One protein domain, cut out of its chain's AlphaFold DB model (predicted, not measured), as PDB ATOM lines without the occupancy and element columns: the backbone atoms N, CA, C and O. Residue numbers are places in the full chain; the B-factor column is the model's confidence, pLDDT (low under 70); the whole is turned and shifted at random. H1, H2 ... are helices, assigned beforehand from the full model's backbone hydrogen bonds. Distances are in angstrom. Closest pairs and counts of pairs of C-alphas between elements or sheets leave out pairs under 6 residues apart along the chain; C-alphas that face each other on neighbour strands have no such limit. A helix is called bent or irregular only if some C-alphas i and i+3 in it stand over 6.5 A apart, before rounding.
ATOM      1  N   LEU A 187     -14.165   6.407  11.640       59.53
ATOM      2  CA  LEU A 187     -13.274   5.354  12.141       59.53
ATOM      3  C   LEU A 187     -13.703   3.981  11.589       59.53
ATOM      4  O   LEU A 187     -12.999   3.408  10.775       59.53
ATOM      5  N   LYS A 188     -14.970   3.598  11.810       70.06
ATOM      6  CA  LYS A 188     -15.555   2.334  11.320       70.06
ATOM      7  C   LYS A 188     -15.437   2.069   9.812       70.06
ATOM      8  O   LYS A 188     -15.584   0.926   9.389       70.06
ATOM      9  N   ARG A 189     -15.283   3.105   8.980       70.19
ATOM     10  CA  ARG A 189     -15.158   2.939   7.521       70.19
ATOM     11  C   ARG A 189     -13.733   2.551   7.125       70.19
ATOM     12  O   ARG A 189     -13.584   1.745   6.212       70.19
ATOM     13  N   ASN A 190     -12.733   3.106   7.803       71.44
ATOM     14  CA  ASN A 190     -11.326   2.819   7.541       71.44
ATOM     15  C   ASN A 190     -10.993   1.387   7.973       71.44
ATOM     16  O   ASN A 190     -10.438   0.637   7.174       71.44
ATOM     17  N   ASP A 191     -11.462   0.989   9.160       78.56
ATOM     18  CA  ASP A 191     -11.280  -0.361   9.701       78.56
ATOM     19  C   ASP A 191     -11.808  -1.418   8.717       78.56
ATOM     20  O   ASP A 191     -11.165  -2.424   8.435       78.56
ATOM     21  N   LYS A 192     -12.982  -1.154   8.123       82.75
ATOM     22  CA  LYS A 192     -13.607  -2.060   7.156       82.75
ATOM     23  C   LYS A 192     -12.802  -2.178   5.858       82.75
ATOM     24  O   LYS A 192     -12.699  -3.277   5.326       82.75
ATOM     25  N   ALA A 193     -12.276  -1.071   5.333       77.62
ATOM     26  CA  ALA A 193     -11.526  -1.076   4.077       77.62
ATOM     27  C   ALA A 193     -10.181  -1.800   4.221       77.62
ATOM     28  O   ALA A 193      -9.859  -2.645   3.393       77.62
ATOM     29  N   ALA A 194      -9.441  -1.517   5.298       78.75
ATOM     30  CA  ALA A 194      -8.190  -2.208   5.594       78.75
ATOM     31  C   ALA A 194      -8.424  -3.707   5.838       78.75
ATOM     32  O   ALA A 194      -7.718  -4.532   5.264       78.75
ATOM     33  N   LYS A 195      -9.471  -4.070   6.597       83.75
ATOM     34  CA  LYS A 195      -9.822  -5.476   6.830       83.75
ATOM     35  C   LYS A 195     -10.174  -6.218   5.543       83.75
ATOM     36  O   LYS A 195      -9.653  -7.304   5.321       83.75
ATOM     37  N   GLU A 196     -11.025  -5.648   4.691       84.56
ATOM     38  CA  GLU A 196     -11.396  -6.294   3.424       84.56
ATOM     39  C   GLU A 196     -10.174  -6.493   2.519       84.56
ATOM     40  O   GLU A 196     -10.028  -7.539   1.895       84.56
ATOM     41  N   PHE A 197      -9.265  -5.515   2.491       81.12
ATOM     42  CA  PHE A 197      -8.067  -5.572   1.664       81.12
ATOM     43  C   PHE A 197      -7.073  -6.653   2.112       81.12
ATOM     44  O   PHE A 197      -6.588  -7.435   1.290       81.12
ATOM     45  N   VAL A 198      -6.818  -6.747   3.420       82.75
ATOM     46  CA  VAL A 198      -5.993  -7.817   4.005       82.75
ATOM     47  C   VAL A 198      -6.616  -9.180   3.714       82.75
ATOM     48  O   VAL A 198      -5.936 -10.072   3.214       82.75
ATOM     49  N   MET A 199      -7.924  -9.322   3.941       84.31
ATOM     50  CA  MET A 199      -8.648 -10.571   3.691       84.31
ATOM     51  C   MET A 199      -8.596 -10.993   2.225       84.31
ATOM     52  O   MET A 199      -8.384 -12.169   1.936       84.31
ATOM     53  N   GLN A 200      -8.765 -10.054   1.294       83.19
ATOM     54  CA  GLN A 200      -8.650 -10.357  -0.128       83.19
ATOM     55  C   GLN A 200      -7.238 -10.822  -0.484       83.19
ATOM     56  O   GLN A 200      -7.093 -11.803  -1.203       83.19
ATOM     57  N   THR A 201      -6.207 -10.185   0.074       80.75
ATOM     58  CA  THR A 201      -4.819 -10.579  -0.195       80.75
ATOM     59  C   THR A 201      -4.504 -11.973   0.352       80.75
ATOM     60  O   THR A 201      -3.841 -12.754  -0.324       80.75
ATOM     61  N   ILE A 202      -5.019 -12.324   1.537       83.56
ATOM     62  CA  ILE A 202      -4.880 -13.681   2.093       83.56
ATOM     63  C   ILE A 202      -5.589 -14.714   1.205       83.56
ATOM     64  O   ILE A 202      -5.036 -15.781   0.951       83.56
ATOM     65  N   ARG A 203      -6.782 -14.403   0.683       82.31
ATOM     66  CA  ARG A 203      -7.487 -15.290  -0.261       82.31
ATOM     67  C   ARG A 203      -6.727 -15.462  -1.570       82.31
ATOM     68  O   ARG A 203      -6.650 -16.574  -2.077       82.31
ATOM     69  N   ASP A 204      -6.177 -14.377  -2.109       79.88
ATOM     70  CA  ASP A 204      -5.375 -14.425  -3.332       79.88
ATOM     71  C   ASP A 204      -4.116 -15.277  -3.103       79.88
ATOM     72  O   ASP A 204      -3.749 -16.080  -3.962       79.88
ATOM     73  N   LEU A 205      -3.486 -15.159  -1.928       80.69
ATOM     74  CA  LEU A 205      -2.366 -16.005  -1.509       80.69
ATOM     75  C   LEU A 205      -2.748 -17.486  -1.438       80.69
ATOM     76  O   LEU A 205      -2.054 -18.296  -2.038       80.69
ATOM     77  N   ASP A 206      -3.848 -17.834  -0.767       74.44
ATOM     78  CA  ASP A 206      -4.336 -19.223  -0.656       74.44
ATOM     79  C   ASP A 206      -4.758 -19.805  -2.021       74.44
ATOM     80  O   ASP A 206      -4.698 -21.012  -2.242       74.44
ATOM     81  N   TYR A 207      -5.165 -18.950  -2.966       76.44
ATOM     82  CA  TYR A 207      -5.497 -19.365  -4.330       76.44
ATOM     83  C   TYR A 207      -4.257 -19.661  -5.185       76.44
ATOM     84  O   TYR A 207      -4.280 -20.586  -5.999       76.44
ATOM     85  N   VAL A 208      -3.192 -18.864  -5.045       72.94
ATOM     86  CA  VAL A 208      -2.003 -18.954  -5.911       72.94
ATOM     87  C   VAL A 208      -0.905 -19.833  -5.313       72.94
ATOM     88  O   VAL A 208      -0.210 -20.527  -6.053       72.94
ATOM     89  N   VAL A 209      -0.757 -19.842  -3.991       77.94
ATOM     90  CA  VAL A 209       0.158 -20.726  -3.266       77.94
ATOM     91  C   VAL A 209      -0.633 -21.944  -2.809       77.94
ATOM     92  O   VAL A 209      -1.641 -21.806  -2.123       77.94
ATOM     93  N   ILE A 210      -0.173 -23.154  -3.146       81.44
ATOM     94  CA  ILE A 210      -0.796 -24.379  -2.629       81.44
ATOM     95  C   ILE A 210      -0.802 -24.293  -1.099       81.44
ATOM     96  O   ILE A 210       0.242 -24.062  -0.488       81.44
ATOM     97  N   ARG A 211      -1.963 -24.511  -0.469       78.44
ATOM     98  CA  ARG A 211      -2.122 -24.414   0.993       78.44
ATOM     99  C   ARG A 211      -1.090 -25.233   1.773       78.44
ATOM    100  O   ARG A 211      -0.673 -24.841   2.856       78.44
ATOM    101  N   GLU A 212      -0.645 -26.353   1.209       81.19
ATOM    102  CA  GLU A 212       0.466 -27.154   1.726       81.19
ATOM    103  C   GLU A 212       1.800 -26.392   1.743       81.19
ATOM    104  O   GLU A 212       2.436 -26.338   2.791       81.19
ATOM    105  N   SER A 213       2.187 -25.740   0.643       82.69
ATOM    106  CA  SER A 213       3.383 -24.890   0.574       82.69
ATOM    107  C   SER A 213       3.289 -23.723   1.552       82.69
ATOM    108  O   SER A 213       4.211 -23.500   2.326       82.69
ATOM    109  N   LEU A 214       2.147 -23.030   1.617       83.56
ATOM    110  CA  LEU A 214       1.964 -21.951   2.592       83.56
ATOM    111  C   LEU A 214       2.123 -22.463   4.034       83.56
ATOM    112  O   LEU A 214       2.826 -21.848   4.831       83.56
ATOM    113  N   ASN A 215       1.543 -23.626   4.349       84.50
ATOM    114  CA  ASN A 215       1.685 -24.269   5.655       84.50
ATOM    115  C   ASN A 215       3.127 -24.710   5.955       84.50
ATOM    116  O   ASN A 215       3.533 -24.689   7.112       84.50
ATOM    117  N   ILE A 216       3.899 -25.140   4.953       85.56
ATOM    118  CA  ILE A 216       5.327 -25.458   5.114       85.56
ATOM    119  C   ILE A 216       6.112 -24.178   5.402       85.56
ATOM    120  O   ILE A 216       6.900 -24.155   6.345       85.56
ATOM    121  N   TYR A 217       5.842 -23.107   4.655       83.94
ATOM    122  CA  TYR A 217       6.531 -21.828   4.788       83.94
ATOM    123  C   TYR A 217       6.398 -21.285   6.210       83.94
ATOM    124  O   TYR A 217       7.402 -21.031   6.871       83.94
ATOM    125  N   ILE A 218       5.165 -21.198   6.720       87.75
ATOM    126  CA  ILE A 218       4.868 -20.616   8.039       87.75
ATOM    127  C   ILE A 218       5.283 -21.495   9.227       87.75
ATOM    128  O   ILE A 218       5.221 -21.034  10.362       87.75
ATOM    129  N   LYS A 219       5.721 -22.747   9.016       87.62
ATOM    130  CA  LYS A 219       6.308 -23.558  10.103       87.62
ATOM    131  C   LYS A 219       7.649 -23.004  10.578       87.62
ATOM    132  O   LYS A 219       8.037 -23.266  11.714       87.62
ATOM    133  N   SER A 220       8.365 -22.282   9.717       88.81
ATOM    134  CA  SER A 220       9.553 -21.537  10.123       88.81
ATOM    135  C   SER A 220       9.127 -20.238  10.802       88.81
ATOM    136  O   SER A 220       8.384 -19.446  10.223       88.81
ATOM    137  N   GLU A 221       9.626 -20.004  12.016       82.25
ATOM    138  CA  GLU A 221       9.341 -18.787  12.783       82.25
ATOM    139  C   GLU A 221       9.731 -17.518  12.008       82.25
ATOM    140  O   GLU A 221       9.001 -16.532  12.011       82.25
ATOM    141  N   GLU A 222      10.856 -17.546  11.291       79.25
ATOM    142  CA  GLU A 222      11.330 -16.419  10.480       79.25
ATOM    143  C   GLU A 222      10.394 -16.125   9.298       79.25
ATOM    144  O   GLU A 222      10.040 -14.978   9.030       79.25
ATOM    145  N   ASN A 223       9.918 -17.168   8.623       82.19
ATOM    146  CA  ASN A 223       8.984 -17.039   7.507       82.19
ATOM    147  C   ASN A 223       7.596 -16.571   7.968       82.19
ATOM    148  O   ASN A 223       6.965 -15.745   7.307       82.19
ATOM    149  N   ALA A 224       7.135 -17.057   9.123       83.31
ATOM    150  CA  ALA A 224       5.903 -16.597   9.753       83.31
ATOM    151  C   ALA A 224       5.983 -15.102  10.106       83.31
ATOM    152  O   ALA A 224       5.071 -14.343   9.766       83.31
ATOM    153  N   LYS A 225       7.111 -14.655  10.681       80.88
ATOM    154  CA  LYS A 225       7.418 -13.232  10.920       80.88
ATOM    155  C   LYS A 225       7.370 -12.412   9.633       80.88
ATOM    156  O   LYS A 225       6.718 -11.370   9.597       80.88
ATOM    157  N   ASN A 226       7.998 -12.898   8.565       79.06
ATOM    158  CA  ASN A 226       8.033 -12.220   7.268       79.06
ATOM    159  C   ASN A 226       6.637 -12.052   6.652       79.06
ATOM    160  O   ASN A 226       6.268 -10.954   6.225       79.06
ATOM    161  N   LEU A 227       5.828 -13.115   6.652       83.12
ATOM    162  CA  LEU A 227       4.453 -13.054   6.157       83.12
ATOM    163  C   LEU A 227       3.590 -12.109   7.006       83.12
ATOM    164  O   LEU A 227       2.814 -11.323   6.457       83.12
ATOM    165  N   TYR A 228       3.759 -12.133   8.329       84.56
ATOM    166  CA  TYR A 228       3.070 -11.219   9.238       84.56
ATOM    167  C   TYR A 228       3.427  -9.753   8.948       84.56
ATOM    168  O   TYR A 228       2.536  -8.921   8.772       84.56
ATOM    169  N   ALA A 229       4.719  -9.442   8.809       78.75
ATOM    170  CA  ALA A 229       5.207  -8.103   8.484       78.75
ATOM    171  C   ALA A 229       4.669  -7.595   7.134       78.75
ATOM    172  O   ALA A 229       4.312  -6.421   7.004       78.75
ATOM    173  N   PHE A 230       4.550  -8.476   6.137       82.38
ATOM    174  CA  PHE A 230       3.938  -8.154   4.847       82.38
ATOM    175  C   PHE A 230       2.457  -7.780   4.981       82.38
ATOM    176  O   PHE A 230       2.045  -6.709   4.525       82.38
ATOM    177  N   LEU A 231       1.660  -8.630   5.640       84.88
ATOM    178  CA  LEU A 231       0.230  -8.382   5.862       84.88
ATOM    179  C   LEU A 231      -0.001  -7.108   6.678       84.88
ATOM    180  O   LEU A 231      -0.914  -6.328   6.394       84.88
ATOM    181  N   TYR A 232       0.881  -6.857   7.637       83.81
ATOM    182  CA  TYR A 232       0.913  -5.626   8.400       83.81
ATOM    183  C   TYR A 232       1.205  -4.392   7.538       83.81
ATOM    184  O   TYR A 232       0.461  -3.412   7.604       83.81
ATOM    185  N   GLY A 233       2.221  -4.444   6.672       79.69
ATOM    186  CA  GLY A 233       2.529  -3.364   5.731       79.69
ATOM    187  C   GLY A 233       1.344  -3.010   4.823       79.69
ATOM    188  O   GLY A 233       1.039  -1.828   4.631       79.69
ATOM    189  N   LEU A 234       0.614  -4.020   4.332       81.12
ATOM    190  CA  LEU A 234      -0.614  -3.831   3.548       81.12
ATOM    191  C   LEU A 234      -1.697  -3.086   4.334       81.12
ATOM    192  O   LEU A 234      -2.294  -2.121   3.839       81.12
ATOM    193  N   ALA A 235      -1.963  -3.554   5.555       83.19
ATOM    194  CA  ALA A 235      -2.986  -3.000   6.430       83.19
ATOM    195  C   ALA A 235      -2.657  -1.545   6.796       83.19
ATOM    196  O   ALA A 235      -3.509  -0.661   6.665       83.19
ATOM    197  N   LEU A 236      -1.398  -1.287   7.160       81.19
ATOM    198  CA  LEU A 236      -0.883   0.024   7.536       81.19
ATOM    199  C   LEU A 236      -1.003   1.039   6.392       81.19
ATOM    200  O   LEU A 236      -1.511   2.143   6.600       81.19
ATOM    201  N   PHE A 237      -0.589   0.674   5.175       78.88
ATOM    202  CA  PHE A 237      -0.702   1.564   4.016       78.88
ATOM    203  C   PHE A 237      -2.163   1.854   3.655       78.88
ATOM    204  O   PHE A 237      -2.558   3.002   3.458       78.88
ATOM    205  N   THR A 238      -3.009   0.826   3.615       76.56
ATOM    206  CA  THR A 238      -4.434   1.000   3.285       76.56
ATOM    207  C   THR A 238      -5.128   1.918   4.291       76.56
ATOM    208  O   THR A 238      -5.966   2.759   3.938       76.56
ATOM    209  N   TRP A 239      -4.745   1.795   5.560       79.75
ATOM    210  CA  TRP A 239      -5.223   2.661   6.621       79.75
ATOM    211  C   TRP A 239      -4.730   4.105   6.457       79.75
ATOM    212  O   TRP A 239      -5.514   5.051   6.613       79.75
ATOM    213  N   SER A 240      -3.455   4.300   6.111       73.75
ATOM    214  CA  SER A 240      -2.832   5.624   6.012       73.75
ATOM    215  C   SER A 240      -3.360   6.488   4.871       73.75
ATOM    216  O   SER A 240      -3.486   7.702   5.046       73.75
ATOM    217  N   ILE A 241      -3.803   5.889   3.759       70.69
ATOM    218  CA  ILE A 241      -4.527   6.604   2.688       70.69
ATOM    219  C   ILE A 241      -5.697   7.419   3.267       70.69
ATOM    220  O   ILE A 241      -6.013   8.517   2.807       70.69
ATOM    221  N   HIS A 242      -6.334   6.901   4.317       69.94
ATOM    222  CA  HIS A 242      -7.515   7.496   4.927       69.94
ATOM    223  C   HIS A 242      -7.208   8.337   6.181       69.94
ATOM    224  O   HIS A 242      -8.106   9.025   6.694       69.94
ATOM    225  N   LYS A 243      -5.964   8.301   6.683       72.69
ATOM    226  CA  LYS A 243      -5.484   9.048   7.855       72.69
ATOM    227  C   LYS A 243      -4.049   9.547   7.656       72.69
ATOM    228  O   LYS A 243      -3.091   8.797   7.757       72.69
ATOM    229  N   VAL A 244      -3.916  10.868   7.548       62.16
ATOM    230  CA  VAL A 244      -2.629  11.582   7.412       62.16
ATOM    231  C   VAL A 244      -1.779  11.549   8.693       62.16
ATOM    232  O   VAL A 244      -0.582  11.803   8.656       62.16
ATOM    233  N   LYS A 245      -2.390  11.272   9.851       73.25
ATOM    234  CA  LYS A 245      -1.694  11.152  11.139       73.25
ATOM    235  C   LYS A 245      -2.200   9.912  11.860       73.25
ATOM    236  O   LYS A 245      -3.388   9.858  12.189       73.25
ATOM    237  N   LEU A 246      -1.303   8.959  12.085       73.69
ATOM    238  CA  LEU A 246      -1.548   7.775  12.897       73.69
ATOM    239  C   LEU A 246      -1.098   8.056  14.330       73.69
ATOM    240  O   LEU A 246      -0.056   8.672  14.555       73.69
ATOM    241  N   LYS A 247      -1.916   7.654  15.296       82.69
ATOM    242  CA  LYS A 247      -1.536   7.599  16.711       82.69
ATOM    243  C   LYS A 247      -1.233   6.160  17.099       82.69
ATOM    244  O   LYS A 247      -1.596   5.258  16.360       82.69
ATOM    245  N   TYR A 248      -0.632   5.950  18.266       78.12
ATOM    246  CA  TYR A 248      -0.392   4.618  18.828       78.12
ATOM    247  C   TYR A 248      -1.623   3.695  18.733       78.12
ATOM    248  O   TYR A 248      -1.521   2.592  18.207       78.12
ATOM    249  N   GLU A 249      -2.813   4.188  19.096       82.69
ATOM    250  CA  GLU A 249      -4.048   3.385  19.057       82.69
ATOM    251  C   GLU A 249      -4.457   2.977  17.626       82.69
ATOM    252  O   GLU A 249      -5.179   2.003  17.420       82.69
ATOM    253  N   ASP A 250      -4.002   3.722  16.614       82.25
ATOM    254  CA  ASP A 250      -4.239   3.363  15.217       82.25
ATOM    255  C   ASP A 250      -3.389   2.158  14.796       82.25
ATOM    256  O   ASP A 250      -3.874   1.329  14.034       82.25
ATOM    257  N   PHE A 251      -2.164   2.021  15.311       81.56
ATOM    258  CA  PHE A 251      -1.314   0.862  15.026       81.56
ATOM    259  C   PHE A 251      -1.836  -0.400  15.715       81.56
ATOM    260  O   PHE A 251      -1.895  -1.443  15.071       81.56
ATOM    261  N   GLU A 252      -2.308  -0.292  16.963       84.62
ATOM    262  CA  GLU A 252      -3.016  -1.379  17.662       84.62
ATOM    263  C   GLU A 252      -4.195  -1.889  16.825       84.62
ATOM    264  O   GLU A 252      -4.337  -3.084  16.582       84.62
ATOM    265  N   THR A 253      -4.990  -0.965  16.276       86.62
ATOM    266  CA  THR A 253      -6.138  -1.358  15.454       86.62
ATOM    267  C   THR A 253      -5.717  -2.005  14.128       86.62
ATOM    268  O   THR A 253      -6.397  -2.902  13.634       86.62
ATOM    269  N   VAL A 254      -4.596  -1.578  13.535       85.38
ATOM    270  CA  VAL A 254      -4.028  -2.219  12.337       85.38
ATOM    271  C   VAL A 254      -3.570  -3.648  12.650       85.38
ATOM    272  O   VAL A 254      -3.846  -4.546  11.855       85.38
ATOM    273  N   PHE A 255      -2.947  -3.887  13.807       85.38
ATOM    274  CA  PHE A 255      -2.590  -5.235  14.261       85.38
ATOM    275  C   PHE A 255      -3.814  -6.125  14.441       85.38
ATOM    276  O   PHE A 255      -3.861  -7.227  13.896       85.38
ATOM    277  N   ASP A 256      -4.851  -5.620  15.108       88.44
ATOM    278  CA  ASP A 256      -6.094  -6.366  15.306       88.44
ATOM    279  C   ASP A 256      -6.769  -6.746  13.978       88.44
ATOM    280  O   ASP A 256      -7.410  -7.797  13.874       88.44
ATOM    281  N   ILE A 257      -6.615  -5.922  12.936       87.75
ATOM    282  CA  ILE A 257      -7.080  -6.261  11.587       87.75
ATOM    283  C   ILE A 257      -6.311  -7.446  11.008       87.75
ATOM    284  O   ILE A 257      -6.944  -8.351  10.459       87.75
ATOM    285  N   VAL A 258      -4.980  -7.430  11.098       88.06
ATOM    286  CA  VAL A 258      -4.128  -8.504  10.566       88.06
ATOM    287  C   VAL A 258      -4.418  -9.807  11.299       88.06
ATOM    288  O   VAL A 258      -4.709 -10.815  10.657       88.06
ATOM    289  N   ASP A 259      -4.458  -9.764  12.629       88.25
ATOM    290  CA  ASP A 259      -4.739 -10.928  13.466       88.25
ATOM    291  C   ASP A 259      -6.131 -11.490  13.203       88.25
ATOM    292  O   ASP A 259      -6.307 -12.698  13.059       88.25
ATOM    293  N   SER A 260      -7.146 -10.625  13.102       87.62
ATOM    294  CA  SER A 260      -8.488 -11.070  12.732       87.62
ATOM    295  C   SER A 260      -8.494 -11.697  11.343       87.62
ATOM    296  O   SER A 260      -9.204 -12.676  11.150       87.62
ATOM    297  N   GLY A 261      -7.735 -11.159  10.385       86.12
ATOM    298  CA  GLY A 261      -7.688 -11.696   9.030       86.12
ATOM    299  C   GLY A 261      -7.031 -13.074   8.949       86.12
ATOM    300  O   GLY A 261      -7.547 -13.967   8.274       86.12
ATOM    301  N   LEU A 262      -5.937 -13.266   9.684       86.25
ATOM    302  CA  LEU A 262      -5.242 -14.547   9.814       86.25
ATOM    303  C   LEU A 262      -6.131 -15.599  10.489       86.25
ATOM    304  O   LEU A 262      -6.356 -16.670   9.921       86.25
ATOM    305  N   ASN A 263      -6.732 -15.243  11.630       86.31
ATOM    306  CA  ASN A 263      -7.653 -16.107  12.368       86.31
ATOM    307  C   ASN A 263      -8.877 -16.501  11.529       86.31
ATOM    308  O   ASN A 263      -9.219 -17.680  11.455       86.31
ATOM    309  N   ASP A 264      -9.513 -15.534  10.855       85.75
ATOM    310  CA  ASP A 264     -10.687 -15.774  10.003       85.75
ATOM    311  C   ASP A 264     -10.344 -16.690   8.806       85.75
ATOM    312  O   ASP A 264     -11.219 -17.384   8.282       85.75
ATOM    313  N   SER A 265      -9.075 -16.719   8.383       80.94
ATOM    314  CA  SER A 265      -8.569 -17.566   7.291       80.94
ATOM    315  C   SER A 265      -8.079 -18.944   7.764       80.94
ATOM    316  O   SER A 265      -7.774 -19.817   6.946       80.94
ATOM    317  N   GLY A 266      -8.025 -19.166   9.081       84.56
ATOM    318  CA  GLY A 266      -7.491 -20.385   9.689       84.56
ATOM    319  C   GLY A 266      -5.974 -20.529   9.547       84.56
ATOM    320  O   GLY A 266      -5.481 -21.656   9.520       84.56
ATOM    321  N   ILE A 267      -5.252 -19.413   9.405       83.81
ATOM    322  CA  ILE A 267      -3.788 -19.366   9.401       83.81
ATOM    323  C   ILE A 267      -3.345 -18.977  10.813       83.81
ATOM    324  O   ILE A 267      -3.642 -17.876  11.271       83.81
ATOM    325  N   ASP A 268      -2.642 -19.879  11.495       85.00
ATOM    326  CA  ASP A 268      -2.136 -19.652  12.849       85.00
ATOM    327  C   ASP A 268      -0.699 -19.121  12.784       85.00
ATOM    328  O   ASP A 268       0.257 -19.884  12.634       85.00
ATOM    329  N   ILE A 269      -0.562 -17.796  12.821       85.12
ATOM    330  CA  ILE A 269       0.727 -17.112  12.952       85.12
ATOM    331  C   ILE A 269       0.674 -16.325  14.259       85.12
ATOM    332  O   ILE A 269      -0.205 -15.467  14.403       85.12
ATOM    333  N   PRO A 270       1.583 -16.583  15.213       79.06
ATOM    334  CA  PRO A 270       1.615 -15.814  16.443       79.06
ATOM    335  C   PRO A 270       1.898 -14.342  16.130       79.06
ATOM    336  O   PRO A 270       2.673 -14.018  15.229       79.06
ATOM    337  N   ARG A 271       1.267 -13.437  16.885       80.06
ATOM    338  CA  ARG A 271       1.558 -12.002  16.798       80.06
ATOM    339  C   ARG A 271       3.050 -11.809  17.074       80.06
ATOM    340  O   ARG A 271       3.521 -12.111  18.167       80.06
ATOM    341  N   HIS A 272       3.775 -11.351  16.062       71.88
ATOM    342  CA  HIS A 272       5.235 -11.266  16.105       71.88
ATOM    343  C   HIS A 272       5.773  -9.865  16.361       71.88
ATOM    344  O   HIS A 272       6.930  -9.743  16.742       71.88
ATOM    345  N   LEU A 273       4.952  -8.844  16.133       68.62
ATOM    346  CA  LEU A 273       5.309  -7.460  16.404       68.62
ATOM    347  C   LEU A 273       4.729  -7.068  17.764       68.62
ATOM    348  O   LEU A 273       3.521  -7.212  17.994       68.62
ATOM    349  N   ASP A 274       5.593  -6.603  18.656       77.94
ATOM    350  CA  ASP A 274       5.206  -6.025  19.935       77.94
ATOM    351  C   ASP A 274       5.033  -4.526  19.716       77.94
ATOM    352  O   ASP A 274       5.980  -3.802  19.431       77.94
ATOM    353  N   LEU A 275       3.797  -4.041  19.823       70.69
ATOM    354  CA  LEU A 275       3.517  -2.634  19.579       70.69
ATOM    355  C   LEU A 275       4.302  -1.723  20.534       70.69
ATOM    356  O   LEU A 275       4.685  -0.641  20.117       70.69
ATOM    357  N   ASP A 276       4.564  -2.118  21.777       67.94
ATOM    358  CA  ASP A 276       5.314  -1.280  22.716       67.94
ATOM    359  C   ASP A 276       6.816  -1.247  22.402       67.94
ATOM    360  O   ASP A 276       7.460  -0.213  22.606       67.94
ATOM    361  N   GLU A 277       7.362  -2.344  21.881       70.19
ATOM    362  CA  GLU A 277       8.779  -2.466  21.516       70.19
ATOM    363  C   GLU A 277       9.064  -1.890  20.118       70.19
ATOM    364  O   GLU A 277      10.023  -1.138  19.924       70.19
ATOM    365  N   ASP A 278       8.174  -2.161  19.165       68.06
ATOM    366  CA  ASP A 278       8.366  -1.901  17.741       68.06
ATOM    367  C   ASP A 278       7.746  -0.572  17.281       68.06
ATOM    368  O   ASP A 278       7.985  -0.147  16.147       68.06
ATOM    369  N   TYR A 279       6.959   0.129  18.118       70.31
ATOM    370  CA  TYR A 279       6.252   1.359  17.714       70.31
ATOM    371  C   TYR A 279       7.173   2.408  17.096       70.31
ATOM    372  O   TYR A 279       6.819   3.005  16.082       70.31
ATOM    373  N   ASP A 280       8.339   2.661  17.692       63.19
ATOM    374  CA  ASP A 280       9.255   3.693  17.204       63.19
ATOM    375  C   ASP A 280       9.868   3.304  15.845       63.19
ATOM    376  O   ASP A 280      10.025   4.160  14.971       63.19
ATOM    377  N   GLU A 281      10.171   2.022  15.626       64.12
ATOM    378  CA  GLU A 281      10.682   1.495  14.353       64.12
ATOM    379  C   GLU A 281       9.595   1.514  13.274       64.12
ATOM    380  O   GLU A 281       9.781   2.094  12.206       64.12
ATOM    381  N   ILE A 282       8.407   1.016  13.603       64.69
ATOM    382  CA  ILE A 282       7.226   1.032  12.744       64.69
ATOM    383  C   ILE A 282       6.812   2.466  12.393       64.69
ATOM    384  O   ILE A 282       6.507   2.765  11.239       64.69
ATOM    385  N   SER A 283       6.775   3.371  13.373       65.00
ATOM    386  CA  SER A 283       6.345   4.757  13.183       65.00
ATOM    387  C   SER A 283       7.391   5.576  12.433       65.00
ATOM    388  O   SER A 283       7.012   6.470  11.675       65.00
ATOM    389  N   SER A 284       8.686   5.327  12.645       61.47
ATOM    390  CA  SER A 284       9.746   5.997  11.883       61.47
ATOM    391  C   SER A 284       9.804   5.479  10.451       61.47
ATOM    392  O   SER A 284       9.771   6.294   9.529       61.47
ATOM    393  N   GLY A 285       9.726   4.158  10.262       58.75
ATOM    394  CA  GLY A 285       9.531   3.533   8.961       58.75
ATOM    395  C   GLY A 285       8.304   4.102   8.262       58.75
ATOM    396  O   GLY A 285       8.384   4.484   7.106       58.75
ATOM    397  N   PHE A 286       7.188   4.294   8.970       60.28
ATOM    398  CA  PHE A 286       5.995   4.921   8.410       60.28
ATOM    399  C   PHE A 286       6.216   6.372   7.970       60.28
ATOM    400  O   PHE A 286       5.665   6.769   6.951       60.28
ATOM    401  N   VAL A 287       6.985   7.184   8.701       55.62
ATOM    402  CA  VAL A 287       7.291   8.568   8.290       55.62
ATOM    403  C   VAL A 287       8.182   8.578   7.057       55.62
ATOM    404  O   VAL A 287       7.908   9.341   6.129       55.62
ATOM    405  N   ASP A 288       9.193   7.717   7.021       54.41
ATOM    406  CA  ASP A 288      10.093   7.582   5.878       54.41
ATOM    407  C   ASP A 288       9.313   7.070   4.662       54.41
ATOM    408  O   ASP A 288       9.314   7.711   3.618       54.41
ATOM    409  N   ILE A 289       8.481   6.045   4.839       52.34
ATOM    410  CA  ILE A 289       7.577   5.493   3.827       52.34
ATOM    411  C   ILE A 289       6.494   6.492   3.407       52.34
ATOM    412  O   ILE A 289       6.142   6.550   2.236       52.34
ATOM    413  N   TYR A 290       5.920   7.290   4.308       50.41
ATOM    414  CA  TYR A 290       4.934   8.322   3.965       50.41
ATOM    415  C   TYR A 290       5.590   9.433   3.135       50.41
ATOM    416  O   TYR A 290       5.029   9.914   2.154       50.41
ATOM    417  N   THR A 291       6.820   9.797   3.491       51.62
ATOM    418  CA  THR A 291       7.610  10.811   2.789       51.62
ATOM    419  C   THR A 291       8.071  10.302   1.418       51.62
ATOM    420  O   THR A 291       7.898  10.994   0.416       51.62
ATOM    421  N   GLU A 292       8.555   9.062   1.341       50.09
ATOM    422  CA  GLU A 292       8.919   8.358   0.105       50.09
ATOM    423  C   GLU A 292       7.689   7.988  -0.736       50.09
ATOM    424  O   GLU A 292       7.751   7.904  -1.962       50.09
ATOM    425  N   SER A 293       6.517   7.818  -0.123       44.19
ATOM    426  CA  SER A 293       5.296   7.521  -0.871       44.19
ATOM    427  C   SER A 293       4.697   8.742  -1.560       44.19
ATOM    428  O   SER A 293       3.988   8.585  -2.556       44.19
ATOM    429  N   ILE A 294       5.048   9.953  -1.127       43.81
ATOM    430  CA  ILE A 294       4.626  11.202  -1.771       43.81
ATOM    431  C   ILE A 294       5.658  11.697  -2.812       43.81
ATOM    432  O   ILE A 294       5.286  12.482  -3.682       43.81
ATOM    433  N   GLY A 295       6.904  11.199  -2.809       44.78
ATOM    434  CA  GLY A 295       7.952  11.552  -3.786       44.78
ATOM    435  C   GLY A 295       8.436  10.350  -4.605       44.78
ATOM    436  O   GLY A 295       9.012   9.421  -4.054       44.78
ATOM    437  N   TRP A 296       8.205  10.349  -5.921       44.53
ATOM    438  CA  TRP A 296       8.223   9.144  -6.765       44.53
ATOM    439  C   TRP A 296       9.181   9.215  -7.953       44.53
ATOM    440  O   TRP A 296       8.798   8.935  -9.084       44.53
ATOM    441  N   ASP A 297      10.443   9.559  -7.709       44.28
ATOM    442  CA  ASP A 297      11.327   9.908  -8.829       44.28
ATOM    443  C   ASP A 297      12.389   8.837  -9.159       44.28
ATOM    444  O   ASP A 297      13.212   9.064 -10.046       44.28
ATOM    445  N   LYS A 298      12.458   7.691  -8.453       48.94
ATOM    446  CA  LYS A 298      13.671   6.834  -8.501       48.94
ATOM    447  C   LYS A 298      13.505   5.305  -8.459       48.94
ATOM    448  O   LYS A 298      14.445   4.632  -8.058       48.94
ATOM    449  N   ILE A 299      12.386   4.725  -8.893       51.12
ATOM    450  CA  ILE A 299      12.368   3.281  -9.219       51.12
ATOM    451  C   ILE A 299      12.140   3.164 -10.721       51.12
ATOM    452  O   ILE A 299      11.004   3.113 -11.181       51.12
ATOM    453  N   ASN A 300      13.234   3.215 -11.483       49.69
ATOM    454  CA  ASN A 300      13.195   3.278 -12.947       49.69
ATOM    455  C   ASN A 300      13.573   1.943 -13.605       49.69
ATOM    456  O   ASN A 300      13.499   1.823 -14.826       49.69
ATOM    457  N   SER A 301      13.990   0.947 -12.818       54.97
ATOM    458  CA  SER A 301      14.446  -0.344 -13.324       54.97
ATOM    459  C   SER A 301      14.128  -1.505 -12.377       54.97
ATOM    460  O   SER A 301      13.912  -1.325 -11.177       54.97
ATOM    461  N   GLU A 302      14.128  -2.716 -12.934       46.03
ATOM    462  CA  GLU A 302      14.027  -3.980 -12.195       46.03
ATOM    463  C   GLU A 302      15.184  -4.149 -11.189       46.03
ATOM    464  O   GLU A 302      14.993  -4.687 -10.104       46.03
ATOM    465  N   GLU A 303      16.357  -3.586 -11.487       50.31
ATOM    466  CA  GLU A 303      17.537  -3.582 -10.615       50.31
ATOM    467  C   GLU A 303      17.356  -2.651  -9.396       50.31
ATOM    468  O   GLU A 303      17.655  -3.037  -8.265       50.31
ATOM    469  N   ASP A 304      16.801  -1.444  -9.587       55.00
ATOM    470  CA  ASP A 304      16.446  -0.525  -8.485       55.00
ATOM    471  C   ASP A 304      15.396  -1.163  -7.559       55.00
ATOM    472  O   ASP A 304      15.402  -0.991  -6.336       55.00
ATOM    473  N   LEU A 305      14.499  -1.951  -8.153       51.59
ATOM    474  CA  LEU A 305      13.471  -2.713  -7.462       51.59
ATOM    475  C   LEU A 305      14.044  -3.917  -6.696       51.59
ATOM    476  O   LEU A 305      13.586  -4.232  -5.601       51.59
ATOM    477  N   ILE A 306      15.053  -4.602  -7.230       47.28
ATOM    478  CA  ILE A 306      15.751  -5.691  -6.529       47.28
ATOM    479  C   ILE A 306      16.552  -5.130  -5.345       47.28
ATOM    480  O   ILE A 306      16.481  -5.668  -4.239       47.28
ATOM    481  N   ASN A 307      17.229  -3.999  -5.546       51.59
ATOM    482  CA  ASN A 307      18.084  -3.369  -4.541       51.59
ATOM    483  C   ASN A 307      17.311  -2.632  -3.433       51.59
ATOM    484  O   ASN A 307      17.813  -2.520  -2.315       51.59
ATOM    485  N   SER A 308      16.089  -2.161  -3.701       50.66
ATOM    486  CA  SER A 308      15.230  -1.515  -2.692       50.66
ATOM    487  C   SER A 308      14.558  -2.496  -1.727       50.66
ATOM    488  O   SER A 308      14.103  -2.094  -0.659       50.66
ATOM    489  N   VAL A 309      14.496  -3.781  -2.082       48.66
ATOM    490  CA  VAL A 309      13.696  -4.787  -1.362       48.66
ATOM    491  C   VAL A 309      14.503  -5.545  -0.306       48.66
ATOM    492  O   VAL A 309      13.925  -6.193   0.562       48.66
ATOM    493  N   ASN A 310      15.831  -5.424  -0.300       50.53
ATOM    494  CA  ASN A 310      16.672  -6.154   0.647       50.53
ATOM    495  C   ASN A 310      16.844  -5.444   1.999       50.53
ATOM    496  O   ASN A 310      17.988  -5.232   2.405       50.53
ATOM    497  N   LYS A 311      15.738  -5.093   2.683       52.03
ATOM    498  CA  LYS A 311      15.762  -4.899   4.148       52.03
ATOM    499  C   LYS A 311      14.561  -5.471   4.905       52.03
ATOM    500  O   LYS A 311      14.843  -6.186   5.845       52.03
ATOM    501  N   ASP A 312      13.297  -5.300   4.487       56.62
ATOM    502  CA  ASP A 312      12.149  -5.844   5.253       56.62
ATOM    503  C   ASP A 312      10.910  -6.173   4.389       56.62
ATOM    504  O   ASP A 312      10.510  -5.392   3.517       56.62
ATOM    505  N   PHE A 313      10.239  -7.302   4.675       67.38
ATOM    506  CA  PHE A 313       8.997  -7.760   4.011       67.38
ATOM    507  C   PHE A 313       7.826  -6.765   4.129       67.38
ATOM    508  O   PHE A 313       6.941  -6.726   3.268       67.38
ATOM    509  N   GLN A 314       7.843  -5.913   5.155       65.69
ATOM    510  CA  GLN A 314       6.879  -4.828   5.352       65.69
ATOM    511  C   GLN A 314       6.839  -3.867   4.151       65.69
ATOM    512  O   GLN A 314       5.762  -3.445   3.723       65.69
ATOM    513  N   SER A 315       7.999  -3.581   3.553       66.31
ATOM    514  CA  SER A 315       8.118  -2.707   2.382       66.31
ATOM    515  C   SER A 315       7.398  -3.291   1.166       66.31
ATOM    516  O   SER A 315       6.691  -2.572   0.461       66.31
ATOM    517  N   ILE A 316       7.500  -4.610   0.954       68.31
ATOM    518  CA  ILE A 316       6.819  -5.312  -0.148       68.31
ATOM    519  C   ILE A 316       5.296  -5.176  -0.005       68.31
ATOM    520  O   ILE A 316       4.609  -4.882  -0.987       68.31
ATOM    521  N   GLY A 317       4.770  -5.317   1.218       68.88
ATOM    522  CA  GLY A 317       3.345  -5.127   1.509       68.88
ATOM    523  C   GLY A 317       2.871  -3.721   1.150       68.88
ATOM    524  O   GLY A 317       1.885  -3.538   0.441       68.88
ATOM    525  N   ILE A 318       3.626  -2.706   1.549       67.94
ATOM    526  CA  ILE A 318       3.290  -1.308   1.265       67.94
ATOM    527  C   ILE A 318       3.265  -1.025  -0.243       67.94
ATOM    528  O   ILE A 318       2.330  -0.390  -0.740       67.94
ATOM    529  N   TYR A 319       4.253  -1.522  -0.992       67.81
ATOM    530  CA  TYR A 319       4.297  -1.339  -2.442       67.81
ATOM    531  C   TYR A 319       3.139  -2.030  -3.164       67.81
ATOM    532  O   TYR A 319       2.539  -1.437  -4.066       67.81
ATOM    533  N   TYR A 320       2.767  -3.239  -2.736       71.81
ATOM    534  CA  TYR A 320       1.603  -3.932  -3.281       71.81
ATOM    535  C   TYR A 320       0.305  -3.153  -3.021       71.81
ATOM    536  O   TYR A 320      -0.464  -2.905  -3.955       71.81
ATOM    537  N   ALA A 321       0.075  -2.694  -1.783       68.00
ATOM    538  CA  ALA A 321      -1.116  -1.908  -1.443       68.00
ATOM    539  C   ALA A 321      -1.195  -0.597  -2.240       68.00
ATOM    540  O   ALA A 321      -2.275  -0.164  -2.648       68.00
ATOM    541  N   ARG A 322      -0.047   0.025  -2.516       70.62
ATOM    542  CA  ARG A 322       0.035   1.217  -3.359       70.62
ATOM    543  C   ARG A 322      -0.367   0.946  -4.797       70.62
ATOM    544  O   ARG A 322      -1.229   1.665  -5.305       70.62
ATOM    545  N   ALA A 323       0.239  -0.056  -5.431       67.94
ATOM    546  CA  ALA A 323      -0.094  -0.436  -6.799       67.94
ATOM    547  C   ALA A 323      -1.591  -0.753  -6.917       67.94
ATOM    548  O   ALA A 323      -2.266  -0.281  -7.830       67.94
ATOM    549  N   TYR A 324      -2.140  -1.447  -5.916       71.31
ATOM    550  CA  TYR A 324      -3.572  -1.700  -5.816       71.31
ATOM    551  C   TYR A 324      -4.399  -0.409  -5.715       71.31
ATOM    552  O   TYR A 324      -5.369  -0.242  -6.450       71.31
ATOM    553  N   SER A 325      -4.014   0.537  -4.850       70.06
ATOM    554  CA  SER A 325      -4.749   1.801  -4.664       70.06
ATOM    555  C   SER A 325      -4.777   2.706  -5.903       70.06
ATOM    556  O   SER A 325      -5.677   3.534  -6.033       70.06
ATOM    557  N   ARG A 326      -3.795   2.558  -6.800       72.81
ATOM    558  CA  ARG A 326      -3.665   3.319  -8.051       72.81
ATOM    559  C   ARG A 326      -4.236   2.598  -9.274       72.81
ATOM    560  O   ARG A 326      -4.155   3.145 -10.366       72.81
ATOM    561  N   ASP A 327      -4.798   1.402  -9.089       74.12
ATOM    562  CA  ASP A 327      -5.248   0.514 -10.173       74.12
ATOM    563  C   ASP A 327      -4.133   0.168 -11.187       74.12
ATOM    564  O   ASP A 327      -4.363  -0.089 -12.369       74.12
ATOM    565  N   GLU A 328      -2.880   0.132 -10.720       76.88
ATOM    566  CA  GLU A 328      -1.707  -0.243 -11.517       76.88
ATOM    567  C   GLU A 328      -1.583  -1.776 -11.545       76.88
ATOM    568  O   GLU A 328      -0.794  -2.389 -10.817       76.88
ATOM    569  N   ASN A 329      -2.422  -2.418 -12.364       74.00
ATOM    570  CA  ASN A 329      -2.586  -3.875 -12.376       74.00
ATOM    571  C   ASN A 329      -1.288  -4.659 -12.647       74.00
ATOM    572  O   ASN A 329      -1.084  -5.705 -12.024       74.00
ATOM    573  N   ASP A 330      -0.398  -4.144 -13.496       66.69
ATOM    574  CA  ASP A 330       0.881  -4.793 -13.813       66.69
ATOM    575  C   ASP A 330       1.835  -4.800 -12.609       66.69
ATOM    576  O   ASP A 330       2.410  -5.836 -12.270       66.69
ATOM    577  N   LEU A 331       1.936  -3.676 -11.893       65.88
ATOM    578  CA  LEU A 331       2.768  -3.556 -10.693       65.88
ATOM    579  C   LEU A 331       2.219  -4.393  -9.539       65.88
ATOM    580  O   LEU A 331       2.976  -5.088  -8.863       65.88
ATOM    581  N   LYS A 332       0.894  -4.397  -9.349       75.19
ATOM    582  CA  LYS A 332       0.230  -5.277  -8.377       75.19
ATOM    583  C   LYS A 332       0.609  -6.738  -8.630       75.19
ATOM    584  O   LYS A 332       1.007  -7.444  -7.704       75.19
ATOM    585  N   LYS A 333       0.509  -7.186  -9.886       71.69
ATOM    586  CA  LYS A 333       0.845  -8.559 -10.278       71.69
ATOM    587  C   LYS A 333       2.318  -8.870 -10.017       71.69
ATOM    588  O   LYS A 333       2.614  -9.940  -9.500       71.69
ATOM    589  N   LEU A 334       3.218  -7.931 -10.304       72.06
ATOM    590  CA  LEU A 334       4.653  -8.088 -10.074       72.06
ATOM    591  C   LEU A 334       4.990  -8.322  -8.591       72.06
ATOM    592  O   LEU A 334       5.640  -9.313  -8.262       72.06
ATOM    593  N   TYR A 335       4.516  -7.454  -7.690       74.50
ATOM    594  CA  TYR A 335       4.776  -7.595  -6.250       74.50
ATOM    595  C   TYR A 335       4.168  -8.877  -5.674       74.50
ATOM    596  O   TYR A 335       4.775  -9.524  -4.823       74.50
ATOM    597  N   PHE A 336       2.997  -9.270  -6.176       74.94
ATOM    598  CA  PHE A 336       2.352 -10.513  -5.775       74.94
ATOM    599  C   PHE A 336       3.122 -11.752  -6.231       74.94
ATOM    600  O   PHE A 336       3.366 -12.651  -5.434       74.94
ATOM    601  N   VAL A 337       3.548 -11.793  -7.497       73.31
ATOM    602  CA  VAL A 337       4.363 -12.894  -8.033       73.31
ATOM    603  C   VAL A 337       5.662 -13.026  -7.246       73.31
ATOM    604  O   VAL A 337       6.067 -14.138  -6.929       73.31
ATOM    605  N   LYS A 338       6.287 -11.907  -6.865       74.88
ATOM    606  CA  LYS A 338       7.499 -11.932  -6.042       74.88
ATOM    607  C   LYS A 338       7.256 -12.580  -4.678       74.88
ATOM    608  O   LYS A 338       8.028 -13.447  -4.291       74.88
ATOM    609  N   LEU A 339       6.168 -12.220  -3.995       78.69
ATOM    610  CA  LEU A 339       5.775 -12.855  -2.734       78.69
ATOM    611  C   LEU A 339       5.575 -14.368  -2.898       78.69
ATOM    612  O   LEU A 339       6.113 -15.150  -2.121       78.69
ATOM    613  N   VAL A 340       4.836 -14.773  -3.931       77.62
ATOM    614  CA  VAL A 340       4.579 -16.186  -4.250       77.62
ATOM    615  C   VAL A 340       5.880 -16.944  -4.518       77.62
ATOM    616  O   VAL A 340       6.060 -18.045  -3.996       77.62
ATOM    617  N   ASN A 341       6.797 -16.364  -5.294       75.56
ATOM    618  CA  ASN A 341       8.101 -16.963  -5.566       75.56
ATOM    619  C   ASN A 341       8.920 -17.108  -4.283       75.56
ATOM    620  O   ASN A 341       9.443 -18.185  -4.033       75.56
ATOM    621  N   THR A 342       8.968 -16.084  -3.425       77.50
ATOM    622  CA  THR A 342       9.705 -16.170  -2.157       77.50
ATOM    623  C   THR A 342       9.122 -17.218  -1.214       77.50
ATOM    624  O   THR A 342       9.878 -17.902  -0.531       77.50
ATOM    625  N   ILE A 343       7.798 -17.377  -1.176       77.81
ATOM    626  CA  ILE A 343       7.179 -18.476  -0.429       77.81
ATOM    627  C   ILE A 343       7.621 -19.815  -1.030       77.81
ATOM    628  O   ILE A 343       8.072 -20.681  -0.295       77.81
ATOM    629  N   SER A 344       7.561 -19.953  -2.357       76.62
ATOM    630  CA  SER A 344       7.861 -21.210  -3.058       76.62
ATOM    631  C   SER A 344       9.339 -21.623  -2.991       76.62
ATOM    632  O   SER A 344       9.638 -22.809  -2.968       76.62
ATOM    633  N   GLU A 345      10.271 -20.668  -2.970       78.25
ATOM    634  CA  GLU A 345      11.720 -20.912  -2.851       78.25
ATOM    635  C   GLU A 345      12.139 -21.365  -1.445       78.25
ATOM    636  O   GLU A 345      13.172 -22.011  -1.284       78.25
ATOM    637  N   ASN A 346      11.347 -21.015  -0.429       74.62
ATOM    638  CA  ASN A 346      11.632 -21.277   0.984       74.62
ATOM    639  C   ASN A 346      10.774 -22.408   1.579       74.62
ATOM    640  O   ASN A 346      10.793 -22.617   2.797       74.62
ATOM    641  N   THR A 347      10.001 -23.096   0.741       76.81
ATOM    642  CA  THR A 347       9.232 -24.307   1.068       76.81
ATOM    643  C   THR A 347       9.868 -25.508   0.418       76.81
ATOM    644  O   THR A 347       9.972 -26.550   1.102       76.81
TER     645      THR A 347
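What this domain is: This is residues 187 to 347 of the 347 residues of an uncharacterized protein of Candidatus Thioglobus sp. NP1 (UniProt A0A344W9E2). The long helix H3 runs through the middle of a compact body of helices, with H1 and H4 packed on it and on each other, and with H7 packed on another side of it; H8 folds back on H7 as a helical hairpin. H2 lies at one end beside the end of H8, H5 passes near H3 and H7, and residues 300 to 306, of which 302 to 306 belong to H6, stick out. The printed part has 161 residues with eight named helices, H1 to H8 in order along the chain, and no named strand; its class is all helix. It is compact, with a radius of gyration of the C-alphas of 15.0 A, and rounded, with spans of 39 by 36 by 29 A.

Where its parts are: H1, residues 187 to 208, begins with C-alpha 187 at (-13.274, 5.354, 12.141) and is 32.3 A long. H2 is residues 211 to 217. H3, residues 221 to 242, is 32.2 A long, with C-alpha 221 at (9.341, -18.787, 12.783). H4, residues 248 to 265, measures 26.3 A. H5, residues 275 to 294, measures 25.5 A; it is irregular, with C-alphas 277 and 280 7.5 A apart, and has a kink of 33 degrees near residue 282. H6 is residues 302 to 308, and H7, residues 313 to 325, is 18.9 A long. H8, residues 329 to 345, measures 24.2 A and ends with C-alpha 345 at (11.720, -20.912, -2.851).

How they stand to each other: H3 and H4 are the hubs, touching three helices each. The closest C-alphas of H3 and H7, those of Phe 230 and Gln 314, are 4.5 A apart; the helices touch and run the same way at a steep tilt of 36 degrees, only just past shallow. H3 touches H1 (Ala 194 and Ala 235, closest C-alphas, 5.3 A) at 41 degrees, a steep tilt, opposite ways. H3 touches H4 at a steep tilt of 59 degrees, opposite ways, the closest C-alphas being those of Ala 235 and Val 254, 6.0 A apart. H1 touches H4, with the C-alphas of Met 199 and Gly 261 closest at 5.5 A. H7 and H8 form a helical hairpin at a shallow tilt of 28 degrees, opposite ways, with the C-alphas of Ala 323 and Lys 332 closest at 5.1 A. H8 touches H2 with residues 343 to 344 alone, the closest C-alphas being those of Tyr 217 and Ile 343, 6.2 A apart. H4 and H5 only just touch, with 3 pairs of C-alphas within 8 A, the closest being those of Glu 252 and Leu 275 at 6.9 A. H6 touches no helix. Every O i to N i+4 pair is within hydrogen-bond range in H2, H4, H6, H7 and H8; the counts are 17 of 18 in H1, 17 of 18 in H3 and 14 of 16 in H5.

The domain as a whole: The two C-alphas farthest apart, those of Gly 266 and Asp 297, are 40.2 A apart. The printed part has no cut, and no link is long. The mean pLDDT of the printed part is 72.8; 50 residues are under 70, among them residues 280 to 319.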